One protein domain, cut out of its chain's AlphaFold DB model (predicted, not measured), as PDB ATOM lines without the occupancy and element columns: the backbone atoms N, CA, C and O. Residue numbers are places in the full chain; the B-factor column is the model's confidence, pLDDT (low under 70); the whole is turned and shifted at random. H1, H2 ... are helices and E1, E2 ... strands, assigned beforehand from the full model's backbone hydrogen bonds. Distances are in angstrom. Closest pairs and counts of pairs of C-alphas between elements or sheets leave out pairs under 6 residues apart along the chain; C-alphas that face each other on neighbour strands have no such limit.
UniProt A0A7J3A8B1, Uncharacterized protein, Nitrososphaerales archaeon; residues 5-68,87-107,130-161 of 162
ATOM      1  N   THR A   5     206.727 168.410 131.179       61.31
ATOM      2  CA  THR A   5     207.349 167.089 131.291       61.31
ATOM      3  C   THR A   5     206.516 166.098 132.108       61.31
ATOM      4  O   THR A   5     206.436 164.930 131.738       61.31
ATOM      5  N   SER A   6     205.865 166.533 133.193       60.78
ATOM      6  CA  SER A   6     205.027 165.650 134.020       60.78
ATOM      7  C   SER A   6     203.779 165.203 133.265       60.78
ATOM      8  O   SER A   6     203.406 164.034 133.333       60.78
ATOM      9  N   GLN A   7     203.158 166.124 132.529       65.00
ATOM     10  CA  GLN A   7     201.938 165.852 131.777       65.00
ATOM     11  C   GLN A   7     202.216 164.961 130.560       65.00
ATOM     12  O   GLN A   7     201.486 164.008 130.317       65.00
ATOM     13  N   GLU A   8     203.337 165.173 129.864       67.94
ATOM     14  CA  GLU A   8     203.773 164.283 128.780       67.94
ATOM     15  C   GLU A   8     204.096 162.860 129.262       67.94
ATOM     16  O   GLU A   8     203.826 161.885 128.554       67.94
ATOM     17  N   ILE A   9     204.684 162.714 130.455       71.25
ATOM     18  CA  ILE A   9     204.942 161.399 131.060       71.25
ATOM     19  C   ILE A   9     203.624 160.708 131.419       71.25
ATOM     20  O   ILE A   9     203.473 159.513 131.160       71.25
ATOM     21  N   GLU A  10     202.674 161.445 131.990       73.94
ATOM     22  CA  GLU A  10     201.352 160.926 132.342       73.94
ATOM     23  C   GLU A  10     200.563 160.494 131.100       73.94
ATOM     24  O   GLU A  10     200.060 159.371 131.061       73.94
ATOM     25  N   ASP A  11     200.559 161.303 130.039       75.75
ATOM     26  CA  ASP A  11     199.912 160.976 128.764       75.75
ATOM     27  C   ASP A  11     200.514 159.711 128.132       75.75
ATOM     28  O   ASP A  11     199.789 158.824 127.672       75.75
ATOM     29  N   ARG A  12     201.848 159.571 128.160       80.75
ATOM     30  CA  ARG A  12     202.528 158.347 127.700       80.75
ATOM     31  C   ARG A  12     202.145 157.139 128.544       80.75
ATOM     32  O   ARG A  12     201.888 156.071 127.987       80.75
ATOM     33  N   LYS A  13     202.096 157.293 129.870       85.81
ATOM     34  CA  LYS A  13     201.680 156.224 130.786       85.81
ATOM     35  C   LYS A  13     200.250 155.781 130.476       85.81
ATOM     36  O   LYS A  13     200.020 154.585 130.335       85.81
ATOM     37  N   ILE A  14     199.316 156.718 130.316       89.25
ATOM     38  CA  ILE A  14     197.914 156.438 129.971       89.25
ATOM     39  C   ILE A  14     197.823 155.698 128.631       89.25
ATOM     40  O   ILE A  14     197.123 154.688 128.541       89.25
ATOM     41  N   GLY A  15     198.568 156.151 127.618       89.00
ATOM     42  CA  GLY A  15     198.674 155.484 126.320       89.00
ATOM     43  C   GLY A  15     199.061 154.012 126.460       89.00
ATOM     44  O   GLY A  15     198.304 153.136 126.039       89.00
ATOM     45  N   ILE A  16     200.178 153.748 127.144       89.06
ATOM     46  CA  ILE A  16     200.690 152.394 127.397       89.06
ATOM     47  C   ILE A  16     199.659 151.554 128.162       89.06
ATOM     48  O   ILE A  16     199.357 150.431 127.762       89.06
ATOM     49  N   VAL A  17     199.092 152.091 129.243       91.00
ATOM     50  CA  VAL A  17     198.128 151.374 130.089       91.00
ATOM     51  C   VAL A  17     196.901 150.939 129.284       91.00
ATOM     52  O   VAL A  17     196.521 149.772 129.356       91.00
ATOM     53  N   GLY A  18     196.311 151.817 128.470       93.12
ATOM     54  CA  GLY A  18     195.156 151.433 127.650       93.12
ATOM     55  C   GLY A  18     195.498 150.416 126.555       93.12
ATOM     56  O   GLY A  18     194.709 149.500 126.323       93.12
ATOM     57  N   GLN A  19     196.693 150.487 125.954       92.88
ATOM     58  CA  GLN A  19     197.168 149.452 125.025       92.88
ATOM     59  C   GLN A  19     197.247 148.084 125.727       92.88
ATOM     60  O   GLN A  19     196.718 147.095 125.215       92.88
ATOM     61  N   TYR A  20     197.826 148.023 126.932       93.31
ATOM     62  CA  TYR A  20     197.872 146.794 127.733       93.31
ATOM     63  C   TYR A  20     196.479 146.293 128.123       93.31
ATOM     64  O   TYR A  20     196.239 145.092 128.061       93.31
ATOM     65  N   MET A  21     195.546 147.183 128.469       94.75
ATOM     66  CA  MET A  21     194.167 146.803 128.795       94.75
ATOM     67  C   MET A  21     193.463 146.138 127.613       94.75
ATOM     68  O   MET A  21     192.843 145.088 127.783       94.75
ATOM     69  N   PHE A  22     193.587 146.698 126.406       96.25
ATOM     70  CA  PHE A  22     193.019 146.055 125.222       96.25
ATOM     71  C   PHE A  22     193.716 144.727 124.914       96.25
ATOM     72  O   PHE A  22     193.056 143.729 124.629       96.25
ATOM     73  N   MET A  23     195.041 144.678 125.057       96.06
ATOM     74  CA  MET A  23     195.801 143.441 124.908       96.06
ATOM     75  C   MET A  23     195.329 142.350 125.881       96.06
ATOM     76  O   MET A  23     195.218 141.191 125.484       96.06
ATOM     77  N   SER A  24     195.002 142.699 127.129       95.88
ATOM     78  CA  SER A  24     194.448 141.759 128.107       95.88
ATOM     79  C   SER A  24     193.105 141.182 127.665       95.88
ATOM     80  O   SER A  24     192.910 139.979 127.817       95.88
ATOM     81  N   ILE A  25     192.223 141.981 127.046       96.12
ATOM     82  CA  ILE A  25     190.963 141.482 126.464       96.12
ATOM     83  C   ILE A  25     191.260 140.428 125.390       96.12
ATOM     84  O   ILE A  25     190.700 139.333 125.422       96.12
ATOM     85  N   LEU A  26     192.177 140.723 124.462       97.81
ATOM     86  CA  LEU A  26     192.540 139.787 123.392       97.81
ATOM     87  C   LEU A  26     193.130 138.484 123.950       97.81
ATOM     88  O   LEU A  26     192.768 137.396 123.499       97.81
ATOM     89  N   GLN A  27     194.004 138.579 124.955       97.25
ATOM     90  CA  GLN A  27     194.609 137.419 125.614       97.25
ATOM     91  C   GLN A  27     193.581 136.575 126.368       97.25
ATOM     92  O   GLN A  27     193.569 135.350 126.219       97.25
ATOM     93  N   GLU A  28     192.711 137.216 127.150       97.06
ATOM     94  CA  GLU A  28     191.645 136.545 127.890       97.06
ATOM     95  C   GLU A  28     190.694 135.819 126.940       97.06
ATOM     96  O   GLU A  28     190.279 134.692 127.212       97.06
ATOM     97  N   TRP A  29     190.392 136.437 125.798       97.94
ATOM     98  CA  TRP A  29     189.514 135.866 124.785       97.94
ATOM     99  C   TRP A  29     190.231 134.924 123.811       97.94
ATOM    100  O   TRP A  29     189.606 134.431 122.872       97.94
ATOM    101  N   ARG A  30     191.525 134.638 124.023       98.00
ATOM    102  CA  ARG A  30     192.366 133.789 123.153       98.00
ATOM    103  C   ARG A  30     192.304 134.197 121.680       98.00
ATOM    104  O   ARG A  30     192.294 133.352 120.785       98.00
ATOM    105  N   ILE A  31     192.253 135.499 121.435       98.38
ATOM    106  CA  ILE A  31     192.286 136.079 120.099       98.38
ATOM    107  C   ILE A  31     193.758 136.277 119.718       98.38
ATOM    108  O   ILE A  31     194.499 136.895 120.483       98.38
ATOM    109  N   PRO A  32     194.217 135.757 118.569       97.38
ATOM    110  CA  PRO A  32     195.571 135.984 118.098       97.38
ATOM    111  C   PRO A  32     195.715 137.430 117.612       97.38
ATOM    112  O   PRO A  32     194.816 137.975 116.974       97.38
ATOM    113  N   TYR A  33     196.859 138.052 117.885       96.44
ATOM    114  CA  TYR A  33     197.144 139.418 117.454       96.44
ATOM    115  C   TYR A  33     198.641 139.627 117.219       96.44
ATOM    116  O   TYR A  33     199.485 138.960 117.819       96.44
ATOM    117  N   LEU A  34     198.956 140.581 116.351       93.12
ATOM    118  CA  LEU A  34     200.253 141.248 116.287       93.12
ATOM    119  C   LEU A  34     200.108 142.611 116.961       93.12
ATOM    120  O   LEU A  34     199.046 143.224 116.872       93.12
ATOM    121  N   VAL A  35     201.157 143.074 117.627       91.19
ATOM    122  CA  VAL A  35     201.163 144.331 118.382       91.19
ATOM    123  C   VAL A  35     202.415 145.124 118.035       91.19
ATOM    124  O   VAL A  35     203.503 144.550 117.953       91.19
ATOM    125  N   ASP A  36     202.254 146.427 117.821       83.44
ATOM    126  CA  ASP A  36     203.373 147.355 117.666       83.44
ATOM    127  C   ASP A  36     203.739 147.879 119.051       83.44
ATOM    128  O   ASP A  36     202.945 148.554 119.708       83.44
ATOM    129  N   TYR A  37     204.923 147.516 119.536       74.56
ATOM    130  CA  TYR A  37     205.406 148.002 120.820       74.56
ATOM    131  C   TYR A  37     206.258 149.247 120.582       74.56
ATOM    132  O   TYR A  37     207.363 149.122 120.048       74.56
ATOM    133  N   PRO A  38     205.845 150.425 121.086       63.12
ATOM    134  CA  PRO A  38     206.611 151.663 120.919       63.12
ATOM    135  C   PRO A  38     208.039 151.594 121.488       63.12
ATOM    136  O   PRO A  38     208.892 152.406 121.134       63.12
ATOM    137  N   LEU A  39     208.302 150.627 122.376       65.62
ATOM    138  CA  LEU A  39     209.614 150.360 122.968       65.62
ATOM    139  C   LEU A  39     210.630 149.804 121.958       65.62
ATOM    140  O   LEU A  39     211.828 150.034 122.120       65.62
ATOM    141  N   PHE A  40     210.179 149.100 120.917       66.12
ATOM    142  CA  PHE A  40     211.046 148.512 119.897       66.12
ATOM    143  C   PHE A  40     210.999 149.373 118.631       66.12
ATOM    144  O   PHE A  40     210.300 149.079 117.670       66.12
ATOM    145  N   ASN A  41     211.757 150.472 118.631       58.53
ATOM    146  CA  ASN A  41     211.812 151.418 117.510       58.53
ATOM    147  C   ASN A  41     212.710 150.913 116.361       58.53
ATOM    148  O   ASN A  41     213.671 151.580 115.975       58.53
ATOM    149  N   LEU A  42     212.429 149.714 115.850       64.50
ATOM    150  CA  LEU A  42     213.052 149.172 114.643       64.50
ATOM    151  C   LEU A  42     212.111 149.432 113.456       64.50
ATOM    152  O   LEU A  42     211.000 148.892 113.445       64.50
ATOM    153  N   PRO A  43     212.499 150.277 112.480       66.06
ATOM    154  CA  PRO A  43     211.641 150.662 111.358       66.06
ATOM    155  C   PRO A  43     211.026 149.484 110.595       66.06
ATOM    156  O   PRO A  43     209.899 149.593 110.118       66.06
ATOM    157  N   GLU A  44     211.739 148.363 110.509       66.12
ATOM    158  CA  GLU A  44     211.352 147.148 109.789       66.12
ATOM    159  C   GLU A  44     210.209 146.375 110.464       66.12
ATOM    160  O   GLU A  44     209.573 145.534 109.830       66.12
ATOM    161  N   HIS A  45     209.945 146.648 111.743       64.50
ATOM    162  CA  HIS A  45     208.961 145.929 112.554       64.50
ATOM    163  C   HIS A  45     207.738 146.772 112.923       64.50
ATOM    164  O   HIS A  45     206.846 146.275 113.610       64.50
ATOM    165  N   ARG A  46     207.671 148.027 112.457       70.38
ATOM    166  CA  ARG A  46     206.545 148.914 112.761       70.38
ATOM    167  C   ARG A  46     205.295 148.491 112.004       70.38
ATOM    168  O   ARG A  46     205.311 148.362 110.780       70.38
ATOM    169  N   LEU A  47     204.199 148.324 112.738       71.38
ATOM    170  CA  LEU A  47     202.882 148.051 112.160       71.38
ATOM    171  C   LEU A  47     202.156 149.351 111.795       71.38
ATOM    172  O   LEU A  47     201.226 149.312 110.988       71.38
ATOM    173  N   PHE A  48     202.598 150.487 112.353       82.06
ATOM    174  CA  PHE A  48     201.996 151.821 112.184       82.06
ATOM    175  C   PHE A  48     200.569 151.949 112.746       82.06
ATOM    176  O   PHE A  48     199.905 152.956 112.512       82.06
ATOM    177  N   VAL A  49     200.128 150.930 113.479       88.50
ATOM    178  CA  VAL A  49     198.876 150.814 114.231       88.50
ATOM    179  C   VAL A  49     199.170 149.975 115.472       88.50
ATOM    180  O   VAL A  49     200.071 149.134 115.428       88.50
ATOM    181  N   ASP A  50     198.405 150.144 116.546       91.69
ATOM    182  CA  ASP A  50     198.682 149.416 117.793       91.69
ATOM    183  C   ASP A  50     198.545 147.889 117.657       91.69
ATOM    184  O   ASP A  50     199.362 147.151 118.213       91.69
ATOM    185  N   PHE A  51     197.539 147.399 116.919       95.00
ATOM    186  CA  PHE A  51     197.290 145.965 116.745       95.00
ATOM    187  C   PHE A  51     196.873 145.579 115.323       95.00
ATOM    188  O   PHE A  51     196.166 146.309 114.624       95.00
ATOM    189  N   ILE A  52     197.225 144.355 114.928       95.75
ATOM    190  CA  ILE A  52     196.647 143.658 113.773       95.75
ATOM    191  C   ILE A  52     196.058 142.335 114.254       95.75
ATOM    192  O   ILE A  52     196.774 141.486 114.784       95.75
ATOM    193  N   ILE A  53     194.760 142.142 114.033       97.38
ATOM    194  CA  ILE A  53     194.024 140.941 114.435       97.38
ATOM    195  C   ILE A  53     193.633 140.161 113.169       97.38
ATOM    196  O   ILE A  53     192.852 140.673 112.354       97.38
ATOM    197  N   PRO A  54     194.161 138.937 112.956       96.19
ATOM    198  CA  PRO A  54     193.838 138.126 111.785       96.19
ATOM    199  C   PRO A  54     192.332 137.866 111.651       96.19
ATOM    200  O   PRO A  54     191.675 137.440 112.596       96.19
ATOM    201  N   GLY A  55     191.778 138.129 110.464       94.56
ATOM    202  CA  GLY A  55     190.344 137.974 110.182       94.56
ATOM    203  C   GLY A  55     189.452 139.120 110.680       94.56
ATOM    204  O   GLY A  55     188.279 139.159 110.315       94.56
ATOM    205  N   PHE A  56     189.996 140.071 111.445       97.06
ATOM    206  CA  PHE A  56     189.256 141.226 111.957       97.06
ATOM    207  C   PHE A  56     189.709 142.541 111.314       97.06
ATOM    208  O   PHE A  56     188.880 143.263 110.762       97.06
ATOM    209  N   GLY A  57     191.013 142.834 111.355       96.38
ATOM    210  CA  GLY A  57     191.592 144.069 110.820       96.38
ATOM    211  C   GLY A  57     192.628 144.714 111.742       96.38
ATOM    212  O   GLY A  57     193.075 144.127 112.729       96.38
ATOM    213  N   SER A  58     193.024 145.931 111.385       96.56
ATOM    214  CA  SER A  58     193.913 146.794 112.164       96.56
ATOM    215  C   SER A  58     193.151 147.631 113.190       96.56
ATOM    216  O   SER A  58     192.079 148.162 112.899       96.56
ATOM    217  N   VAL A  59     193.718 147.754 114.388       97.00
ATOM    218  CA  VAL A  59     193.114 148.454 115.523       97.00
ATOM    219  C   VAL A  59     194.107 149.457 116.091       97.00
ATOM    220  O   VAL A  59     195.254 149.111 116.359       97.00
ATOM    221  N   GLU A  60     193.634 150.676 116.310       95.62
ATOM    222  CA  GLU A  60     194.314 151.707 117.089       95.62
ATOM    223  C   GLU A  60     193.577 151.899 118.419       95.62
ATOM    224  O   GLU A  60     192.348 152.004 118.451       95.62
ATOM    225  N   VAL A  61     194.303 151.976 119.525       95.62
ATOM    226  CA  VAL A  61     193.756 152.238 120.854       95.62
ATOM    227  C   VAL A  61     194.064 153.679 121.238       95.62
ATOM    228  O   VAL A  61     195.205 154.134 121.233       95.62
ATOM    229  N   LYS A  62     193.025 154.430 121.603       95.31
ATOM    230  CA  LYS A  62     193.171 155.765 122.183       95.31
ATOM    231  C   LYS A  62     192.771 155.733 123.643       95.31
ATOM    232  O   LYS A  62     191.627 155.441 123.988       95.31
ATOM    233  N   SER A  63     193.750 156.035 124.482       95.19
ATOM    234  CA  SER A  63     193.624 156.021 125.931       95.19
ATOM    235  C   SER A  63     193.386 157.435 126.449       95.19
ATOM    236  O   SER A  63     194.050 158.377 126.018       95.19
ATOM    237  N   PHE A  64     192.461 157.579 127.391       94.00
ATOM    238  CA  PHE A  64     192.046 158.858 127.958       94.00
ATOM    239  C   PHE A  64     192.082 158.801 129.492       94.00
ATOM    240  O   PHE A  64     191.833 157.739 130.069       94.00
ATOM    241  N   PRO A  65     192.380 159.913 130.183       92.50
ATOM    242  CA  PRO A  65     192.305 159.959 131.640       92.50
ATOM    243  C   PRO A  65     190.856 159.820 132.125       92.50
ATOM    244  O   PRO A  65     189.918 160.210 131.433       92.50
ATOM    245  N   ARG A  66     190.666 159.357 133.366       91.75
ATOM    246  CA  ARG A  66     189.345 159.112 133.988       91.75
ATOM    247  C   ARG A  66     188.333 160.267 133.940       91.75
ATOM    248  O   ARG A  66     187.149 160.033 134.141       91.75
ATOM    249  N   TYR A  67     188.801 161.505 133.795       90.56
ATOM    250  CA  TYR A  67     187.965 162.710 133.778       90.56
ATOM    251  C   TYR A  67     187.612 163.176 132.360       90.56
ATOM    252  O   TYR A  67     186.894 164.162 132.208       90.56
ATOM    253  N   ALA A  68     188.136 162.517 131.323       91.75
ATOM    254  CA  ALA A  68     187.786 162.836 129.951       91.75
ATOM    255  C   ALA A  68     186.318 162.481 129.674       91.75
ATOM    256  O   ALA A  68     185.795 161.488 130.172       91.75
ATOM    257  N   PHE A  87     189.728 150.075 112.739       97.94
ATOM    258  CA  PHE A  87     189.001 150.385 113.966       97.94
ATOM    259  C   PHE A  87     189.830 151.249 114.911       97.94
ATOM    260  O   PHE A  87     191.042 151.074 115.039       97.94
ATOM    261  N   VAL A  88     189.153 152.140 115.629       97.62
ATOM    262  CA  VAL A  88     189.718 152.897 116.744       97.62
ATOM    263  C   VAL A  88     188.900 152.615 117.989       97.62
ATOM    264  O   VAL A  88     187.682 152.782 117.971       97.62
ATOM    265  N   ILE A  89     189.559 152.189 119.062       98.12
ATOM    266  CA  ILE A  89     188.923 151.847 120.335       98.12
ATOM    267  C   ILE A  89     189.306 152.894 121.374       98.12
ATOM    268  O   ILE A  89     190.486 153.159 121.594       98.12
ATOM    269  N   ALA A  90     188.302 153.486 122.016       97.88
ATOM    270  CA  ALA A  90     188.490 154.473 123.068       97.88
ATOM    271  C   ALA A  90     188.453 153.799 124.443       97.88
ATOM    272  O   ALA A  90     187.478 153.123 124.780       97.88
ATOM    273  N   ILE A  91     189.491 154.008 125.251       97.56
ATOM    274  CA  ILE A  91     189.596 153.459 126.607       97.56
ATOM    275  C   ILE A  91     189.842 154.591 127.597       97.56
ATOM    276  O   ILE A  91     190.834 155.306 127.497       97.56
ATOM    277  N   CYS A  92     188.974 154.728 128.595       96.06
ATOM    278  CA  CYS A  92     189.245 155.553 129.765       96.06
ATOM    279  C   CYS A  92     190.016 154.749 130.812       96.06
ATOM    280  O   CYS A  92     189.541 153.717 131.288       96.06
ATOM    281  N   VAL A  93     191.186 155.242 131.207       94.31
ATOM    282  CA  VAL A  93     192.006 154.676 132.282       94.31
ATOM    283  C   VAL A  93     191.517 155.251 133.610       94.31
ATOM    284  O   VAL A  93     191.710 156.432 133.904       94.31
ATOM    285  N   LEU A  94     190.843 154.415 134.403       92.12
ATOM    286  CA  LEU A  94     190.277 154.787 135.705       92.12
ATOM    287  C   LEU A  94     191.334 154.720 136.817       92.12
ATOM    288  O   LEU A  94     191.332 155.548 137.732       92.12
ATOM    289  N   SER A  95     192.241 153.752 136.706       88.88
ATOM    290  CA  SER A  95     193.453 153.566 137.512       88.88
ATOM    291  C   SER A  95     194.467 152.726 136.727       88.88
ATOM    292  O   SER A  95     194.149 152.200 135.662       88.88
ATOM    293  N   ASP A  96     195.673 152.535 137.270       84.12
ATOM    294  CA  ASP A  96     196.746 151.746 136.633       84.12
ATOM    295  C   ASP A  96     196.350 150.291 136.300       84.12
ATOM    296  O   ASP A  96     197.008 149.638 135.495       84.12
ATOM    297  N   ASN A  97     195.281 149.776 136.910       85.69
ATOM    298  CA  ASN A  97     194.783 148.410 136.751       85.69
ATOM    299  C   ASN A  97     193.308 148.324 136.324       85.69
ATOM    300  O   ASN A  97     192.773 147.220 136.250       85.69
ATOM    301  N   LEU A  98     192.638 149.453 136.074       89.31
ATOM    302  CA  LEU A  98     191.224 149.471 135.703       89.31
ATOM    303  C   LEU A  98     190.980 150.421 134.538       89.31
ATOM    304  O   LEU A  98     191.272 151.616 134.611       89.31
ATOM    305  N   GLY A  99     190.400 149.874 133.477       92.06
ATOM    306  CA  GLY A  99     189.999 150.610 132.292       92.06
ATOM    307  C   GLY A  99     188.533 150.396 131.982       92.06
ATOM    308  O   GLY A  99     187.955 149.360 132.311       92.06
ATOM    309  N   LYS A 100     187.944 151.374 131.310       95.00
ATOM    310  CA  LYS A 100     186.610 151.286 130.736       95.00
ATOM    311  C   LYS A 100     186.713 151.527 129.240       95.00
ATOM    312  O   LYS A 100     187.181 152.582 128.821       95.00
ATOM    313  N   VAL A 101     186.262 150.568 128.438       96.62
ATOM    314  CA  VAL A 101     186.088 150.799 127.002       96.62
ATOM    315  C   VAL A 101     184.868 151.700 126.820       96.62
ATOM    316  O   VAL A 101     183.751 151.300 127.143       96.62
ATOM    317  N   GLU A 102     185.086 152.922 126.342       97.19
ATOM    318  CA  GLU A 102     184.012 153.896 126.116       97.19
ATOM    319  C   GLU A 102     183.254 153.602 124.821       97.19
ATOM    320  O   GLU A 102     182.043 153.785 124.746       97.19
ATOM    321  N   GLY A 103     183.950 153.084 123.812       97.88
ATOM    322  CA  GLY A 103     183.343 152.742 122.537       97.88
ATOM    323  C   GLY A 103     184.369 152.619 121.428       97.88
ATOM    324  O   GLY A 103     185.573 152.496 121.676       97.88
ATOM    325  N   TRP A 104     183.881 152.638 120.194       98.25
ATOM    326  CA  TRP A 104     184.715 152.512 119.010       98.25
ATOM    327  C   TRP A 104     184.187 153.328 117.827       98.25
ATOM    328  O   TRP A 104     183.024 153.736 117.793       98.25
ATOM    329  N   LEU A 105     185.062 153.539 116.846       98.19
ATOM    330  CA  LEU A 105     184.776 154.121 115.532       98.19
ATOM    331  C   LEU A 105     185.516 153.324 114.456       98.19
ATOM    332  O   LEU A 105     186.546 152.706 114.741       98.19
ATOM    333  N   HIS A 106     185.054 153.364 113.209       97.38
ATOM    334  CA  HIS A 106     185.953 153.049 112.100       97.38
ATOM    335  C   HIS A 106     187.011 154.143 111.973       97.38
ATOM    336  O   HIS A 106     186.710 155.326 112.145       97.38
ATOM    337  N   GLY A 107     188.245 153.791 111.605       95.19
ATOM    338  CA  GLY A 107     189.275 154.818 111.404       95.19
ATOM    339  C   GLY A 107     188.915 155.814 110.297       95.19
ATOM    340  O   GLY A 107     189.249 156.993 110.391       95.19
ATOM    341  N   PHE A 130     181.992 160.981 124.210       96.81
ATOM    342  CA  PHE A 130     181.970 159.510 124.320       96.81
ATOM    343  C   PHE A 130     180.581 158.895 124.103       96.81
ATOM    344  O   PHE A 130     180.476 157.767 123.637       96.81
ATOM    345  N   THR A 131     179.515 159.646 124.381       96.56
ATOM    346  CA  THR A 131     178.124 159.222 124.159       96.56
ATOM    347  C   THR A 131     177.757 159.027 122.688       96.56
ATOM    348  O   THR A 131     176.744 158.396 122.407       96.56
ATOM    349  N   GLU A 132     178.540 159.579 121.762       97.00
ATOM    350  CA  GLU A 132     178.348 159.428 120.314       97.00
ATOM    351  C   GLU A 132     179.213 158.303 119.722       97.00
ATOM    352  O   GLU A 132     179.070 157.965 118.546       97.00
ATOM    353  N   LEU A 133     180.099 157.694 120.521       97.88
ATOM    354  CA  LEU A 133     180.846 156.518 120.089       97.88
ATOM    355  C   LEU A 133     179.923 155.310 119.966       97.88
ATOM    356  O   LEU A 133     178.960 155.141 120.719       97.88
ATOM    357  N   ARG A 134     180.276 154.398 119.057       98.19
ATOM    358  CA  ARG A 134     179.563 153.128 118.957       98.19
ATOM    359  C   ARG A 134     179.866 152.281 120.192       98.19
ATOM    360  O   ARG A 134     181.039 152.137 120.555       98.19
ATOM    361  N   PRO A 135     178.853 151.679 120.831       97.25
ATOM    362  CA  PRO A 135     179.060 150.792 121.963       97.25
ATOM    363  C   PRO A 135     180.012 149.643 121.623       97.25
ATOM    364  O   PRO A 135     179.844 148.956 120.613       97.25
ATOM    365  N   PHE A 136     180.975 149.361 122.505       96.75
ATOM    366  CA  PHE A 136     181.935 148.270 122.291       96.75
ATOM    367  C   PHE A 136     181.261 146.905 122.104       96.75
ATOM    368  O   PHE A 136     181.724 146.096 121.304       96.75
ATOM    369  N   ARG A 137     180.112 146.679 122.758       95.88
ATOM    370  CA  ARG A 137     179.303 145.457 122.606       95.88
ATOM    371  C   ARG A 137     178.945 145.120 121.155       95.88
ATOM    372  O   ARG A 137     178.761 143.953 120.849       95.88
ATOM    373  N   GLU A 138     178.859 146.113 120.268       96.12
ATOM    374  CA  GLU A 138     178.564 145.895 118.844       96.12
ATOM    375  C   GLU A 138     179.755 145.288 118.093       96.12
ATOM    376  O   GLU A 138     179.584 144.619 117.076       96.12
ATOM    377  N   LEU A 139     180.969 145.495 118.609       96.06
ATOM    378  CA  LEU A 139     182.202 144.960 118.047       96.06
ATOM    379  C   LEU A 139     182.480 143.529 118.526       96.06
ATOM    380  O   LEU A 139     183.078 142.744 117.789       96.06
ATOM    381  N   ILE A 140     182.015 143.180 119.733       97.00
ATOM    382  CA  ILE A 140     182.285 141.891 120.390       97.00
ATOM    383  C   ILE A 140     181.937 140.686 119.507       97.00
ATOM    384  O   ILE A 140     182.820 139.842 119.362       97.00
ATOM    385  N   PRO A 141     180.751 140.582 118.862       96.50
ATOM    386  CA  PRO A 141     180.433 139.437 118.010       96.50
ATOM    387  C   PRO A 141     181.467 139.212 116.912       96.50
ATOM    388  O   PRO A 141     181.860 138.083 116.664       96.50
ATOM    389  N   ARG A 142     181.943 140.283 116.271       96.62
ATOM    390  CA  ARG A 142     182.930 140.183 115.189       96.62
ATOM    391  C   ARG A 142     184.317 139.849 115.717       96.62
ATOM    392  O   ARG A 142     185.034 139.079 115.093       96.62
ATOM    393  N   LEU A 143     184.686 140.443 116.847       96.81
ATOM    394  CA  LEU A 143     185.997 140.268 117.456       96.81
ATOM    395  C   LEU A 143     186.164 138.851 118.020       96.81
ATOM    396  O   LEU A 143     187.197 138.220 117.813       96.81
ATOM    397  N   ILE A 144     185.134 138.317 118.684       97.62
ATOM    398  CA  ILE A 144     185.201 137.004 119.328       97.62
ATOM    399  C   ILE A 144     185.236 135.844 118.327       97.62
ATOM    400  O   ILE A 144     185.802 134.798 118.638       97.62
ATOM    401  N   GLU A 145     184.720 136.016 117.105       97.44
ATOM    402  CA  GLU A 145     184.871 135.002 116.048       97.44
ATOM    403  C   GLU A 145     186.340 134.709 115.714       97.44
ATOM    404  O   GLU A 145     186.662 133.594 115.302       97.44
ATOM    405  N   CYS A 146     187.241 135.663 115.961       97.88
ATOM    406  CA  CYS A 146     188.680 135.490 115.782       97.88
ATOM    407  C   CYS A 146     189.346 134.683 116.907       97.88
ATOM    408  O   CYS A 146     190.536 134.388 116.812       97.88
ATOM    409  N   SER A 147     188.621 134.331 117.972       97.81
ATOM    410  CA  SER A 147     189.152 133.487 119.042       97.81
ATOM    411  C   SER A 147     189.530 132.101 118.518       97.81
ATOM    412  O   SER A 147     188.830 131.515 117.688       97.81
ATOM    413  N   LEU A 148     190.622 131.554 119.048       96.94
ATOM    414  CA  LEU A 148     191.054 130.180 118.784       96.94
ATOM    415  C   LEU A 148     190.314 129.142 119.647       96.94
ATOM    416  O   LEU A 148     190.547 127.946 119.490       96.94
ATOM    417  N   ASP A 149     189.459 129.586 120.571       97.50
ATOM    418  CA  ASP A 149     188.849 128.748 121.601       97.50
ATOM    419  C   ASP A 149     187.311 128.840 121.565       97.50
ATOM    420  O   ASP A 149     186.699 129.835 121.957       97.50
ATOM    421  N   GLU A 150     186.668 127.763 121.107       97.12
ATOM    422  CA  GLU A 150     185.206 127.660 120.980       97.12
ATOM    423  C   GLU A 150     184.455 127.681 122.324       97.12
ATOM    424  O   GLU A 150     183.264 128.010 122.380       97.12
ATOM    425  N   GLU A 151     185.100 127.317 123.432       97.50
ATOM    426  CA  GLU A 151     184.498 127.458 124.758       97.50
ATOM    427  C   GLU A 151     184.442 128.927 125.165       97.50
ATOM    428  O   GLU A 151     183.397 129.410 125.613       97.50
ATOM    429  N   ILE A 152     185.522 129.664 124.916       97.31
ATOM    430  CA  ILE A 152     185.585 131.102 125.173       97.31
ATOM    431  C   ILE A 152     184.593 131.863 124.299       97.31
ATOM    432  O   ILE A 152     183.874 132.714 124.827       97.31
ATOM    433  N   LYS A 153     184.459 131.515 123.011       97.38
ATOM    434  CA  LYS A 153     183.425 132.106 122.142       97.38
ATOM    435  C   LYS A 153     182.033 131.972 122.747       97.38
ATOM    436  O   LYS A 153     181.303 132.957 122.849       97.38
ATOM    437  N   ARG A 154     181.666 130.762 123.183       97.06
ATOM    438  CA  ARG A 154     180.365 130.496 123.819       97.06
ATOM    439  C   ARG A 154     180.202 131.260 125.132       97.06
ATOM    440  O   ARG A 154     179.129 131.814 125.370       97.06
ATOM    441  N   ARG A 155     181.245 131.309 125.968       97.62
ATOM    442  CA  ARG A 155     181.232 132.029 127.250       97.62
ATOM    443  C   ARG A 155     180.990 133.522 127.050       97.62
ATOM    444  O   ARG A 155     180.071 134.056 127.659       97.62
ATOM    445  N   VAL A 156     181.767 134.159 126.177       96.12
ATOM    446  CA  VAL A 156     181.666 135.598 125.895       96.12
ATOM    447  C   VAL A 156     180.309 135.929 125.276       96.12
ATOM    448  O   VAL A 156     179.637 136.841 125.746       96.12
ATOM    449  N   LYS A 157     179.834 135.155 124.292       94.94
ATOM    450  CA  LYS A 157     178.489 135.372 123.725       94.94
ATOM    451  C   LYS A 157     177.400 135.313 124.798       94.94
ATOM    452  O   LYS A 157     176.570 136.211 124.881       94.94
ATOM    453  N   LYS A 158     177.462 134.323 125.695       95.69
ATOM    454  CA  LYS A 158     176.525 134.207 126.820       95.69
ATOM    455  C   LYS A 158     176.617 135.390 127.791       95.69
ATOM    456  O   LYS A 158     175.584 135.904 128.201       95.69
ATOM    457  N   GLU A 159     177.823 135.802 128.171       94.69
ATOM    458  CA  GLU A 159     178.057 136.912 129.105       94.69
ATOM    459  C   GLU A 159     177.485 138.236 128.584       94.69
ATOM    460  O   GLU A 159     176.861 138.987 129.332       94.69
ATOM    461  N   PHE A 160     177.634 138.485 127.284       92.00
ATOM    462  CA  PHE A 160     177.168 139.707 126.635       92.00
ATOM    463  C   PHE A 160     175.749 139.603 126.047       92.00
ATOM    464  O   PHE A 160     175.275 140.573 125.457       92.00
ATOM    465  N   ASN A 161     175.048 138.480 126.254       91.69
ATOM    466  CA  ASN A 161     173.722 138.185 125.691       91.69
ATOM    467  C   ASN A 161     173.661 138.338 124.155       91.69
ATOM    468  O   ASN A 161     172.758 138.990 123.625       91.69
TER     469      ASN A 161
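This is residues 5 to 68, 87 to 107 and 130 to 161 of the 162 residues of an uncharacterized protein of Nitrososphaerales archaeon (UniProt A0A7J3A8B1). A strongly twisted sheet of four strands, E1 to E4, curls round one long helix, H1. Two short helices, H2 and H3, lie off the sheet, at the end of the longest axis away from the first residues of H1, and residues 39 to 44 of a long link stick out as a loop. The printed part has 117 residues with three named helices and four named strands, in the order H1 E1 E2 E3 E4 H2 H3; the sheet's order is E1 E2 E3 E4, mixed, and the class is mixed, helices and strands. The whole is compact, with a radius of gyration of the C-alphas of 14.6 A and spans of 46 by 37 by 25 A.

H1, residues 5 to 28, begins with C-alpha 5 at (207.349, 167.089, 131.291) and is 34.5 A long. E1 is residues 51 to 53. E2, residues 57 to 65, begins with C-alpha 57 at (191.592, 144.069, 110.820) and is 26.2 A long. E3, residues 87 to 95, measures 24.2 A, and E4, residues 98 to 106, 24.4 A. H2 is residues 140 to 144. H3, residues 150 to 159, is 14.2 A long and ends with C-alpha 159 at (178.057, 136.912, 129.105).

H1 is on one face of the sheet, in two layers, a helix layer and a sheet layer. Its closest C-alphas to E2 are those of Gly 15 and Ser 63, 5.1 A apart, and to E3 those of Gly 18 and Ile 91, 6.0 A apart. E1 and E2 form an antiparallel hairpin, with N 51 and O 59 within hydrogen-bond range at 2.9 A. E2 and E3 are parallel at 30 degrees, with N 62 and O 89 at 2.8 A. The pairing is staggered: E2 pairs with E1 over residues 57 to 59 and with E3 over residues 59 to 65. E3 and E4 form another antiparallel hairpin, with N 92 and O 100 at 2.8 A. H2 and H3 are not on the sheet; they only just touch, with 3 pairs of C-alphas within 8 A, the closest those of Ile 144 and Lys 153 at 5.9 A. H1 is apart from both. In H1, H2 and H3 every O i to N i+4 pair is within hydrogen-bond range.

The two C-alphas farthest apart, those of Thr 5 and Glu 150, are 46.4 A from each other. Residues 69 to 86 and 108 to 129 are not printed; the C-alpha gaps across these cuts are 20.3 A and 15.6 A. The link from H1 to E1, 22 residues, is long. The model's pLDDT is under 70 in residues 5 to 8 and 38 to 45.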